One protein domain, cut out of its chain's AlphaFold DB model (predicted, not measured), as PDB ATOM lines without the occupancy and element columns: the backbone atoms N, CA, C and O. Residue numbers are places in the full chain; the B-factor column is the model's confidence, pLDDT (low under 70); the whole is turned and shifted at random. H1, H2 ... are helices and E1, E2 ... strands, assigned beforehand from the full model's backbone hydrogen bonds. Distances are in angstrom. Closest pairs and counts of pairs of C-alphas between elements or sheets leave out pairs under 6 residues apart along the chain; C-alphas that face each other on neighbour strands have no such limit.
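Overview. This is residues 2 to 85 of the 91 residues of a protein of Actinobacteria bacterium (UniProt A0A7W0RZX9). A small sheet of three parallel strands, E1, E2 and E3, has the short helix H1 on one face and H2 standing up from the opposite face, while H4, the longest helix, is also on the sheet and packs crosswise on H2. H3 packs on H2 and H4, and these three helices cross one another rather than running side by side. The printed part has 84 residues, in the order H1 E1 H2 H3 E2 H4 E3, with the sheet order E1 E2 E3; the class is mixed, helices and strands. It is compact, with a radius of gyration of the C-alphas of 12.7 A and spans of 35 by 31 by 20 A.

Along the chain. The strands are E1, residues 14 to 18, 13.7 A long; E2, residues 47 to 51, 12.6 A; and E3, residues 78 to 81, ending at C-alpha 81 (128.373, 111.503, 131.442). The helices are H1, residues 2 to 9, beginning at C-alpha 2 (124.403, 106.025, 142.941); H2, residues 19 to 30, 16.3 A; H3, residues 35 to 43, 12.5 A; and H4, residues 60 to 73, 20.1 A.

Arrangement. E2 is the inner strand, parallel to E1 at 15 degrees, with N 49 and O 15 at 2.9 A, and to E3 at 12 degrees, with N 80 and O 48 at 2.8 A. Two strand-helix-strand units, parallel neighbour strands joined through helices, have right-handed crossovers: E1, H2 H3, E2 and E2, H4, E3. H2 stands up from the sheet; H1 is on the opposite face, at a height over the sheet of 9.3 A. H4 touches H2 with residues 62 to 66 alone, about perpendicular at 89 degrees, the closest C-alphas, of Val 23 and Ala 62, being 5.7 A apart. H3 touches H4 at a steep tilt of 42 degrees, the same way, the closest C-alphas being those of Leu 39 and Leu 69, 6.5 A. In H1, H2, H3 and H4 every O i to N i+4 pair is within hydrogen-bond range.

Size, cuts and confidence. The C-alphas farthest apart, of Arg 10 and Arg 60, are 37.1 A apart. The printed part has no cut and no long link. Its mean pLDDT is 83.8; residues 2 to 8, 54 to 59 and 84 to 85 are under 70.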
ATOM      1  N   ALA A   2     124.771 107.325 142.338       68.25
ATOM      2  CA  ALA A   2     124.403 106.025 142.941       68.25
ATOM      3  C   ALA A   2     124.870 104.770 142.159       68.25
ATOM      4  O   ALA A   2     125.236 103.762 142.762       68.25
ATOM      5  N   LEU A   3     124.898 104.827 140.822       64.75
ATOM      6  CA  LEU A   3     125.374 103.723 139.977       64.75
ATOM      7  C   LEU A   3     126.887 103.477 140.135       64.75
ATOM      8  O   LEU A   3     127.333 102.334 140.187       64.75
ATOM      9  N   SER A   4     127.662 104.555 140.255       61.28
ATOM     10  CA  SER A   4     129.115 104.517 140.431       61.28
ATOM     11  C   SER A   4     129.497 103.930 141.789       61.28
ATOM     12  O   SER A   4     130.402 103.104 141.854       61.28
ATOM     13  N   LEU A   5     128.755 104.277 142.851       66.56
ATOM     14  CA  LEU A   5     128.933 103.675 144.178       66.56
ATOM     15  C   LEU A   5     128.680 102.162 144.152       66.56
ATOM     16  O   LEU A   5     129.535 101.392 144.579       66.56
ATOM     17  N   LYS A   6     127.562 101.724 143.556       69.19
ATOM     18  CA  LYS A   6     127.242 100.291 143.427       69.19
ATOM     19  C   LYS A   6     128.266  99.513 142.594       69.19
ATOM     20  O   LYS A   6     128.468  98.323 142.824       69.19
ATOM     21  N   ALA A   7     128.895 100.153 141.607       69.19
ATOM     22  CA  ALA A   7     129.971  99.539 140.833       69.19
ATOM     23  C   ALA A   7     131.242  99.359 141.686       69.19
ATOM     24  O   ALA A   7     131.818  98.270 141.678       69.19
ATOM     25  N   CYS A   8     131.623 100.366 142.481       68.69
ATOM     26  CA  CYS A   8     132.724 100.248 143.444       68.69
ATOM     27  C   CYS A   8     132.472  99.140 144.480       68.69
ATOM     28  O   CYS A   8     133.362  98.330 144.729       68.69
ATOM     29  N   GLU A   9     131.256  99.052 145.029       72.38
ATOM     30  CA  GLU A   9     130.857  98.014 145.999       72.38
ATOM     31  C   GLU A   9     130.977  96.588 145.440       72.38
ATOM     32  O   GLU A   9     131.206  95.640 146.186       72.38
ATOM     33  N   ARG A  10     130.866  96.425 144.117       75.56
ATOM     34  CA  ARG A  10     131.041  95.140 143.416       75.56
ATOM     35  C   ARG A  10     132.477  94.879 142.953       75.56
ATOM     36  O   ARG A  10     132.708  93.932 142.206       75.56
ATOM     37  N   GLY A  11     133.439  95.703 143.370       78.38
ATOM     38  CA  GLY A  11     134.856  95.552 143.028       78.38
ATOM     39  C   GLY A  11     135.240  96.079 141.642       78.38
ATOM     40  O   GLY A  11     136.379  95.895 141.207       78.38
ATOM     41  N   PHE A  12     134.335  96.765 140.936       82.75
ATOM     42  CA  PHE A  12     134.686  97.391 139.668       82.75
ATOM     43  C   PHE A  12     135.545  98.629 139.912       82.75
ATOM     44  O   PHE A  12     135.192  99.535 140.662       82.75
ATOM     45  N   ARG A  13     136.677  98.697 139.211       84.25
ATOM     46  CA  ARG A  13     137.499  99.910 139.147       84.25
ATOM     47  C   ARG A  13     136.709 101.020 138.452       84.25
ATOM     48  O   ARG A  13     136.534 100.959 137.236       84.25
ATOM     49  N   VAL A  14     136.277 102.022 139.208       88.12
ATOM     50  CA  VAL A  14     135.620 103.232 138.696       88.12
ATOM     51  C   VAL A  14     136.562 104.416 138.872       88.12
ATOM     52  O   VAL A  14     137.240 104.511 139.894       88.12
ATOM     53  N   ALA A  15     136.619 105.312 137.893       90.38
ATOM     54  CA  ALA A  15     137.252 106.613 138.069       90.38
ATOM     55  C   ALA A  15     136.258 107.730 137.738       90.38
ATOM     56  O   ALA A  15     135.495 107.642 136.778       90.38
ATOM     57  N   PHE A  16     136.252 108.757 138.577       90.94
ATOM     58  CA  PHE A  16     135.329 109.883 138.534       90.94
ATOM     59  C   PHE A  16     136.150 111.169 138.521       90.94
ATOM     60  O   PHE A  16     137.092 111.280 139.306       90.94
ATOM     61  N   ALA A  17     135.803 112.091 137.629       90.50
ATOM     62  CA  ALA A  17     136.305 113.459 137.627       90.50
ATOM     63  C   ALA A  17     135.339 114.348 136.828       90.50
ATOM     64  O   ALA A  17     134.560 113.843 136.005       90.50
ATOM     65  N   THR A  18     135.398 115.658 137.038       89.00
ATOM     66  CA  THR A  18     134.697 116.616 136.177       89.00
ATOM     67  C   THR A  18     135.324 116.640 134.782       89.00
ATOM     68  O   THR A  18     136.472 116.230 134.578       89.00
ATOM     69  N   ALA A  19     134.588 117.135 133.789       87.75
ATOM     70  CA  ALA A  19     135.107 117.324 132.436       87.75
ATOM     71  C   ALA A  19     136.398 118.163 132.429       87.75
ATOM     72  O   ALA A  19     137.330 117.848 131.691       87.75
ATOM     73  N   GLN A  20     136.478 119.179 133.294       86.69
ATOM     74  CA  GLN A  20     137.646 120.051 133.421       86.69
ATOM     75  C   GLN A  20     138.850 119.301 133.972       86.69
ATOM     76  O   GLN A  20     139.937 119.386 133.410       86.69
ATOM     77  N   GLU A  21     138.656 118.506 135.021       91.12
ATOM     78  CA  GLU A  21     139.722 117.689 135.597       91.12
ATOM     79  C   GLU A  21     140.241 116.646 134.600       91.12
ATOM     80  O   GLU A  21     141.450 116.409 134.522       91.12
ATOM     81  N   TRP A  22     139.350 116.045 133.801       92.62
ATOM     82  CA  TRP A  22     139.746 115.133 132.730       92.62
ATOM     83  C   TRP A  22     140.595 115.828 131.673       92.62
ATOM     84  O   TRP A  22     141.658 115.313 131.326       92.62
ATOM     85  N   VAL A  23     140.155 116.993 131.195       91.00
ATOM     86  CA  VAL A  23     140.900 117.796 130.220       91.00
ATOM     87  C   VAL A  23     142.268 118.168 130.778       91.00
ATOM     88  O   VAL A  23     143.266 117.771 130.189       91.00
ATOM     89  N   SER A  24     142.344 118.805 131.950       91.69
ATOM     90  CA  SER A  24     143.619 119.241 132.533       91.69
ATOM     91  C   SER A  24     144.591 118.082 132.758       91.69
ATOM     92  O   SER A  24     145.800 118.214 132.561       91.69
ATOM     93  N   ARG A  25     144.084 116.904 133.137       93.81
ATOM     94  CA  ARG A  25     144.900 115.694 133.285       93.81
ATOM     95  C   ARG A  25     145.442 115.188 131.948       93.81
ATOM     96  O   ARG A  25     146.594 114.758 131.894       93.81
ATOM     97  N   LEU A  26     144.623 115.202 130.898       93.38
ATOM     98  CA  LEU A  26     145.019 114.765 129.559       93.38
ATOM     99  C   LEU A  26     145.955 115.776 128.886       93.38
ATOM    100  O   LEU A  26     146.930 115.355 128.272       93.38
ATOM    101  N   GLU A  27     145.730 117.076 129.068       93.62
ATOM    102  CA  GLU A  27     146.625 118.154 128.625       93.62
ATOM    103  C   GLU A  27     147.998 118.003 129.271       93.62
ATOM    104  O   GLU A  27     149.002 117.856 128.580       93.62
ATOM    105  N   ALA A  28     148.046 117.878 130.599       94.81
ATOM    106  CA  ALA A  28     149.306 117.710 131.309       94.81
ATOM    107  C   ALA A  28     150.040 116.403 130.944       94.81
ATOM    108  O   ALA A  28     151.258 116.307 131.123       94.81
ATOM    109  N   ALA A  29     149.323 115.373 130.483       94.81
ATOM    110  CA  ALA A  29     149.922 114.156 129.938       94.81
ATOM    111  C   ALA A  29     150.417 114.367 128.499       94.81
ATOM    112  O   ALA A  29     151.476 113.850 128.144       94.81
ATOM    113  N   GLN A  30     149.689 115.127 127.682       94.25
ATOM    114  CA  GLN A  30     150.086 115.502 126.328       94.25
ATOM    115  C   GLN A  30     151.359 116.351 126.330       94.25
ATOM    116  O   GLN A  30     152.299 116.004 125.621       94.25
ATOM    117  N   ASP A  31     151.445 117.360 127.196       95.06
ATOM    118  CA  ASP A  31     152.624 118.229 127.335       95.06
ATOM    119  C   ASP A  31     153.885 117.444 127.722       95.06
ATOM    120  O   ASP A  31     155.010 117.814 127.389       95.06
ATOM    121  N   ARG A  32     153.699 116.309 128.403       96.25
ATOM    122  CA  ARG A  32     154.769 115.379 128.788       96.25
ATOM    123  C   ARG A  32     155.018 114.266 127.766       96.25
ATOM    124  O   ARG A  32     155.802 113.367 128.056       96.25
ATOM    125  N   ASN A  33     154.360 114.282 126.604       95.12
ATOM    126  CA  ASN A  33     154.367 113.199 125.607       95.12
ATOM    127  C   ASN A  33     153.952 111.823 126.175       95.12
ATOM    128  O   ASN A  33     154.405 110.769 125.729       95.12
ATOM    129  N   GLN A  34     153.072 111.820 127.174       96.31
ATOM    130  CA  GLN A  34     152.585 110.634 127.883       96.31
ATOM    131  C   GLN A  34     151.081 110.390 127.704       96.31
ATOM    132  O   GLN A  34     150.537 109.478 128.330       96.31
ATOM    133  N   LEU A  35     150.412 111.148 126.828       93.69
ATOM    134  CA  LEU A  35     148.968 111.051 126.583       93.69
ATOM    135  C   LEU A  35     148.505 109.609 126.334       93.69
ATOM    136  O   LEU A  35     147.596 109.117 126.992       93.69
ATOM    137  N   GLU A  36     149.171 108.896 125.432       93.62
ATOM    138  CA  GLU A  36     148.811 107.523 125.071       93.62
ATOM    139  C   GLU A  36     148.985 106.539 126.252       93.62
ATOM    140  O   GLU A  36     148.195 105.611 126.433       93.62
ATOM    141  N   THR A  37     149.986 106.749 127.111       94.31
ATOM    142  CA  THR A  37     150.155 105.952 128.339       94.31
ATOM    143  C   THR A  37     149.031 106.221 129.329       94.31
ATOM    144  O   THR A  37     148.516 105.287 129.950       94.31
ATOM    145  N   GLU A  38     148.617 107.478 129.445       94.00
ATOM    146  CA  GLU A  38     147.527 107.873 130.321       94.00
ATOM    147  C   GLU A  38     146.178 107.328 129.834       94.00
ATOM    148  O   GLU A  38     145.432 106.746 130.624       94.00
ATOM    149  N   LEU A  39     145.904 107.383 128.527       92.75
ATOM    150  CA  LEU A  39     144.723 106.770 127.914       92.75
ATOM    151  C   LEU A  39     144.673 105.255 128.165       92.75
ATOM    152  O   LEU A  39     143.654 104.744 128.635       92.75
ATOM    153  N   ARG A  40     145.787 104.535 127.976       92.19
ATOM    154  CA  ARG A  40     145.876 103.098 128.309       92.19
ATOM    155  C   ARG A  40     145.649 102.813 129.790       92.19
ATOM    156  O   ARG A  40     145.075 101.784 130.147       92.19
ATOM    157  N   ARG A  41     146.103 103.698 130.682       91.50
ATOM    158  CA  ARG A  41     145.831 103.576 132.120       91.50
ATOM    159  C   ARG A  41     144.340 103.727 132.403       91.50
ATOM    160  O   ARG A  41     143.804 102.984 133.226       91.50
ATOM    161  N   LEU A  42     143.680 104.653 131.711       91.38
ATOM    162  CA  LEU A  42     142.248 104.895 131.826       91.38
ATOM    163  C   LEU A  42     141.400 103.753 131.251       91.38
ATOM    164  O   LEU A  42     140.333 103.485 131.795       91.38
ATOM    165  N   GLU A  43     141.870 103.002 130.252       89.25
ATOM    166  CA  GLU A  43     141.189 101.783 129.767       89.25
ATOM    167  C   GLU A  43     141.002 100.712 130.856       89.25
ATOM    168  O   GLU A  43     140.042  99.955 130.812       89.25
ATOM    169  N   ARG A  44     141.872 100.661 131.874       89.12
ATOM    170  CA  ARG A  44     141.801  99.647 132.948       89.12
ATOM    171  C   ARG A  44     140.641  99.852 133.929       89.12
ATOM    172  O   ARG A  44     140.428  99.016 134.807       89.12
ATOM    173  N   TYR A  45     139.947 100.985 133.852       89.69
ATOM    174  CA  TYR A  45     138.754 101.237 134.654       89.69
ATOM    175  C   TYR A  45     137.526 100.699 133.921       89.69
ATOM    176  O   TYR A  45     137.314 100.993 132.751       89.69
ATOM    177  N   HIS A  46     136.670  99.971 134.621       89.25
ATOM    178  CA  HIS A  46     135.441  99.422 134.046       89.25
ATOM    179  C   HIS A  46     134.420 100.525 133.743       89.25
ATOM    180  O   HIS A  46     133.636 100.417 132.803       89.25
ATOM    181  N   LEU A  47     134.466 101.610 134.521       88.94
ATOM    182  CA  LEU A  47     133.596 102.767 134.376       88.94
ATOM    183  C   LEU A  47     134.401 104.057 134.553       88.94
ATOM    184  O   LEU A  47     135.137 104.201 135.530       88.94
ATOM    185  N   LEU A  48     134.247 104.992 133.614       92.12
ATOM    186  CA  LEU A  48     134.632 106.390 133.823       92.12
ATOM    187  C   LEU A  48     133.382 107.226 133.956       92.12
ATOM    188  O   LEU A  48     132.423 107.024 133.214       92.12
ATOM    189  N   VAL A  49     133.426 108.167 134.883       90.88
ATOM    190  CA  VAL A  49     132.403 109.186 135.039       90.88
ATOM    191  C   VAL A  49     133.018 110.527 134.667       90.88
ATOM    192  O   VAL A  49     134.051 110.905 135.223       90.88
ATOM    193  N   VAL A  50     132.385 111.205 133.716       89.25
ATOM    194  CA  VAL A  50     132.700 112.569 133.294       89.25
ATOM    195  C   VAL A  50     131.562 113.449 133.790       89.25
ATOM    196  O   VAL A  50     130.468 113.412 133.227       89.25
ATOM    197  N   ASP A  51     131.798 114.172 134.880       87.00
ATOM    198  CA  ASP A  51     130.785 115.047 135.473       87.00
ATOM    199  C   ASP A  51     130.845 116.473 134.917       87.00
ATOM    200  O   ASP A  51     131.868 116.897 134.375       87.00
ATOM    201  N   GLU A  52     129.744 117.206 135.060       83.06
ATOM    202  CA  GLU A  52     129.627 118.632 134.744       83.06
ATOM    203  C   GLU A  52     130.021 119.001 133.302       83.06
ATOM    204  O   GLU A  52     130.563 120.075 133.027       83.06
ATOM    205  N   VAL A  53     129.720 118.125 132.338       73.62
ATOM    206  CA  VAL A  53     129.913 118.449 130.917       73.62
ATOM    207  C   VAL A  53     129.034 119.649 130.549       73.62
ATOM    208  O   VAL A  53     127.843 119.649 130.845       73.62
ATOM    209  N   GLY A  54     129.603 120.679 129.916       65.94
ATOM    210  CA  GLY A  54     128.862 121.860 129.441       65.94
ATOM    211  C   GLY A  54     129.182 123.192 130.134       65.94
ATOM    212  O   GLY A  54     128.568 124.197 129.790       65.94
ATOM    213  N   TYR A  55     130.119 123.231 131.090       60.91
ATOM    214  CA  TYR A  55     130.611 124.499 131.664       60.91
ATOM    215  C   TYR A  55     131.885 125.027 130.987       60.91
ATOM    216  O   TYR A  55     132.177 126.220 131.042       60.91
ATOM    217  N   LEU A  56     132.651 124.152 130.336       59.59
ATOM    218  CA  LEU A  56     133.869 124.558 129.645       59.59
ATOM    219  C   LEU A  56     133.509 125.180 128.297       59.59
ATOM    220  O   LEU A  56     132.874 124.495 127.490       59.59
ATOM    221  N   PRO A  57     133.979 126.400 127.978       57.69
ATOM    222  CA  PRO A  57     134.268 126.706 126.590       57.69
ATOM    223  C   PRO A  57     135.363 125.716 126.198       57.69
ATOM    224  O   PRO A  57     136.527 125.901 126.542       57.69
ATOM    225  N   LEU A  58     134.981 124.583 125.607       59.16
ATOM    226  CA  LEU A  58     135.954 123.617 125.131       59.16
ATOM    227  C   LEU A  58     136.710 124.308 124.002       59.16
ATOM    228  O   LEU A  58     136.275 124.316 122.849       59.16
ATOM    229  N   GLU A  59     137.853 124.903 124.338       68.69
ATOM    230  CA  GLU A  59     138.876 125.190 123.353       68.69
ATOM    231  C   GLU A  59     139.063 123.918 122.520       68.69
ATOM    232  O   GLU A  59     138.967 122.795 123.025       68.69
ATOM    233  N   ARG A  60     139.265 124.072 121.211       77.88
ATOM    234  CA  ARG A  60     139.276 122.938 120.273       77.88
ATOM    235  C   ARG A  60     140.225 121.812 120.727       77.88
ATOM    236  O   ARG A  60     139.946 120.644 120.475       77.88
ATOM    237  N   SER A  61     141.304 122.155 121.431       81.19
ATOM    238  CA  SER A  61     142.224 121.234 122.114       81.19
ATOM    239  C   SER A  61     141.539 120.363 123.177       81.19
ATOM    240  O   SER A  61     141.630 119.138 123.110       81.19
ATOM    241  N   ALA A  62     140.815 120.966 124.118       83.00
ATOM    242  CA  ALA A  62     140.096 120.278 125.185       83.00
ATOM    243  C   ALA A  62     139.021 119.327 124.634       83.00
ATOM    244  O   ALA A  62     138.914 118.177 125.074       83.00
ATOM    245  N   ALA A  63     138.270 119.772 123.618       83.12
ATOM    246  CA  ALA A  63     137.301 118.928 122.918       83.12
ATOM    247  C   ALA A  63     137.976 117.703 122.283       83.12
ATOM    248  O   ALA A  63     137.495 116.579 122.439       83.12
ATOM    249  N   ASN A  64     139.119 117.900 121.618       87.69
ATOM    250  CA  ASN A  64     139.874 116.813 120.997       87.69
ATOM    251  C   ASN A  64     140.371 115.788 122.027       87.69
ATOM    252  O   ASN A  64     140.340 114.589 121.752       87.69
ATOM    253  N   LEU A  65     140.798 116.223 123.214       90.12
ATOM    254  CA  LEU A  65     141.264 115.320 124.271       90.12
ATOM    255  C   LEU A  65     140.130 114.482 124.864       90.12
ATOM    256  O   LEU A  65     140.279 113.267 125.019       90.12
ATOM    257  N   LEU A  66     138.975 115.096 125.138       88.56
ATOM    258  CA  LEU A  66     137.785 114.349 125.551       88.56
ATOM    259  C   LEU A  66     137.327 113.389 124.449       88.56
ATOM    260  O   LEU A  66     137.005 112.236 124.740       88.56
ATOM    261  N   PHE A  67     137.370 113.811 123.184       88.56
ATOM    262  CA  PHE A  67     137.056 112.943 122.053       88.56
ATOM    263  C   PHE A  67     138.027 111.762 121.944       88.56
ATOM    264  O   PHE A  67     137.588 110.637 121.711       88.56
ATOM    265  N   ALA A  68     139.326 111.975 122.167       90.12
ATOM    266  CA  ALA A  68     140.317 110.903 122.200       90.12
ATOM    267  C   ALA A  68     140.023 109.902 123.329       90.12
ATOM    268  O   ALA A  68     140.068 108.692 123.103       90.12
ATOM    269  N   LEU A  69     139.651 110.387 124.521       90.31
ATOM    270  CA  LEU A  69     139.246 109.539 125.646       90.31
ATOM    271  C   LEU A  69     138.001 108.700 125.322       90.31
ATOM    272  O   LEU A  69     137.992 107.492 125.576       90.31
ATOM    273  N   VAL A  70     136.962 109.325 124.759       89.38
ATOM    274  CA  VAL A  70     135.716 108.648 124.368       89.38
ATOM    275  C   VAL A  70     135.983 107.631 123.265       89.38
ATOM    276  O   VAL A  70     135.604 106.470 123.406       89.38
ATOM    277  N   SER A  71     136.704 108.023 122.214       89.44
ATOM    278  CA  SER A  71     137.054 107.150 121.088       89.44
ATOM    279  C   SER A  71     137.844 105.933 121.546       89.44
ATOM    280  O   SER A  71     137.593 104.821 121.094       89.44
ATOM    281  N   ARG A  72     138.766 106.108 122.502       88.06
ATOM    282  CA  ARG A  72     139.557 104.995 123.036       88.06
ATOM    283  C   ARG A  72     138.720 103.984 123.818       88.06
ATOM    284  O   ARG A  72     139.128 102.836 123.977       88.06
ATOM    285  N   ARG A  73     137.571 104.412 124.331       84.38
ATOM    286  CA  ARG A  73     136.650 103.581 125.109       84.38
ATOM    287  C   ARG A  73     135.464 103.064 124.346       84.38
ATOM    288  O   ARG A  73     134.815 102.146 124.848       84.38
ATOM    289  N   TYR A  74     135.196 103.629 123.181       81.62
ATOM    290  CA  TYR A  74     134.194 103.113 122.277       81.62
ATOM    291  C   TYR A  74     134.436 101.607 122.095       81.62
ATOM    292  O   TYR A  74     135.558 101.181 121.830       81.62
ATOM    293  N   GLU A  75     133.413 100.804 122.399       73.88
ATOM    294  CA  GLU A  75     133.434  99.326 122.396       73.88
ATOM    295  C   GLU A  75     134.368  98.628 123.413       73.88
ATOM    296  O   GLU A  75     134.362  97.403 123.503       73.88
ATOM    297  N   ARG A  76     135.132  99.367 124.234       78.94
ATOM    298  CA  ARG A  76     136.107  98.804 125.197       78.94
ATOM    299  C   ARG A  76     135.746  99.024 126.666       78.94
ATOM    300  O   ARG A  76     136.268  98.319 127.527       78.94
ATOM    301  N   GLY A  77     134.875  99.981 126.987       80.94
ATOM    302  CA  GLY A  77     134.467 100.244 128.368       80.94
ATOM    303  C   GLY A  77     133.323 101.245 128.491       80.94
ATOM    304  O   GLY A  77     133.027 101.994 127.565       80.94
ATOM    305  N   SER A  78     132.672 101.274 129.654       86.00
ATOM    306  CA  SER A  78     131.524 102.161 129.883       86.00
ATOM    307  C   SER A  78     131.961 103.571 130.280       86.00
ATOM    308  O   SER A  78     132.866 103.750 131.103       86.00
ATOM    309  N   ILE A  79     131.283 104.580 129.736       88.44
ATOM    310  CA  ILE A  79     131.398 105.979 130.158       88.44
ATOM    311  C   ILE A  79     130.020 106.441 130.623       88.44
ATOM    312  O   ILE A  79     129.028 106.244 129.927       88.44
ATOM    313  N   VAL A  80     129.966 107.063 131.797       88.56
ATOM    314  CA  VAL A  80     128.805 107.820 132.261       88.56
ATOM    315  C   VAL A  80     129.148 109.293 132.155       88.56
ATOM    316  O   VAL A  80     130.190 109.723 132.644       88.56
ATOM    317  N   VAL A  81     128.260 110.053 131.530       85.38
ATOM    318  CA  VAL A  81     128.373 111.503 131.442       85.38
ATOM    319  C   VAL A  81     127.230 112.122 132.225       85.38
ATOM    320  O   VAL A  81     126.078 111.715 132.066       85.38
ATOM    321  N   THR A  82     127.548 113.093 133.068       82.50
ATOM    322  CA  THR A  82     126.563 113.926 133.751       82.50
ATOM    323  C   THR A  82     126.768 115.379 133.345       82.50
ATOM    324  O   THR A  82     127.882 115.840 133.111       82.50
ATOM    325  N   SER A  83     125.658 116.088 133.172       76.00
ATOM    326  CA  SER A  83     125.637 117.485 132.761       76.00
ATOM    327  C   SER A  83     124.512 118.193 133.493       76.00
ATOM    328  O   SER A  83     123.436 117.629 133.698       76.00
ATOM    329  N   THR A  84     124.769 119.434 133.885       67.50
ATOM    330  CA  THR A  84     123.772 120.339 134.462       67.50
ATOM    331  C   THR A  84     123.037 121.147 133.385       67.50
ATOM    332  O   THR A  84     122.141 121.923 133.711       67.50
ATOM    333  N   ARG A  85     123.379 120.956 132.099       61.66
ATOM    334  CA  ARG A  85     122.791 121.633 130.935       61.66
ATOM    335  C   ARG A  85     122.257 120.623 129.917       61.66
ATOM    336  O   ARG A  85     122.747 119.503 129.800       61.66
TER     337      ARG A  85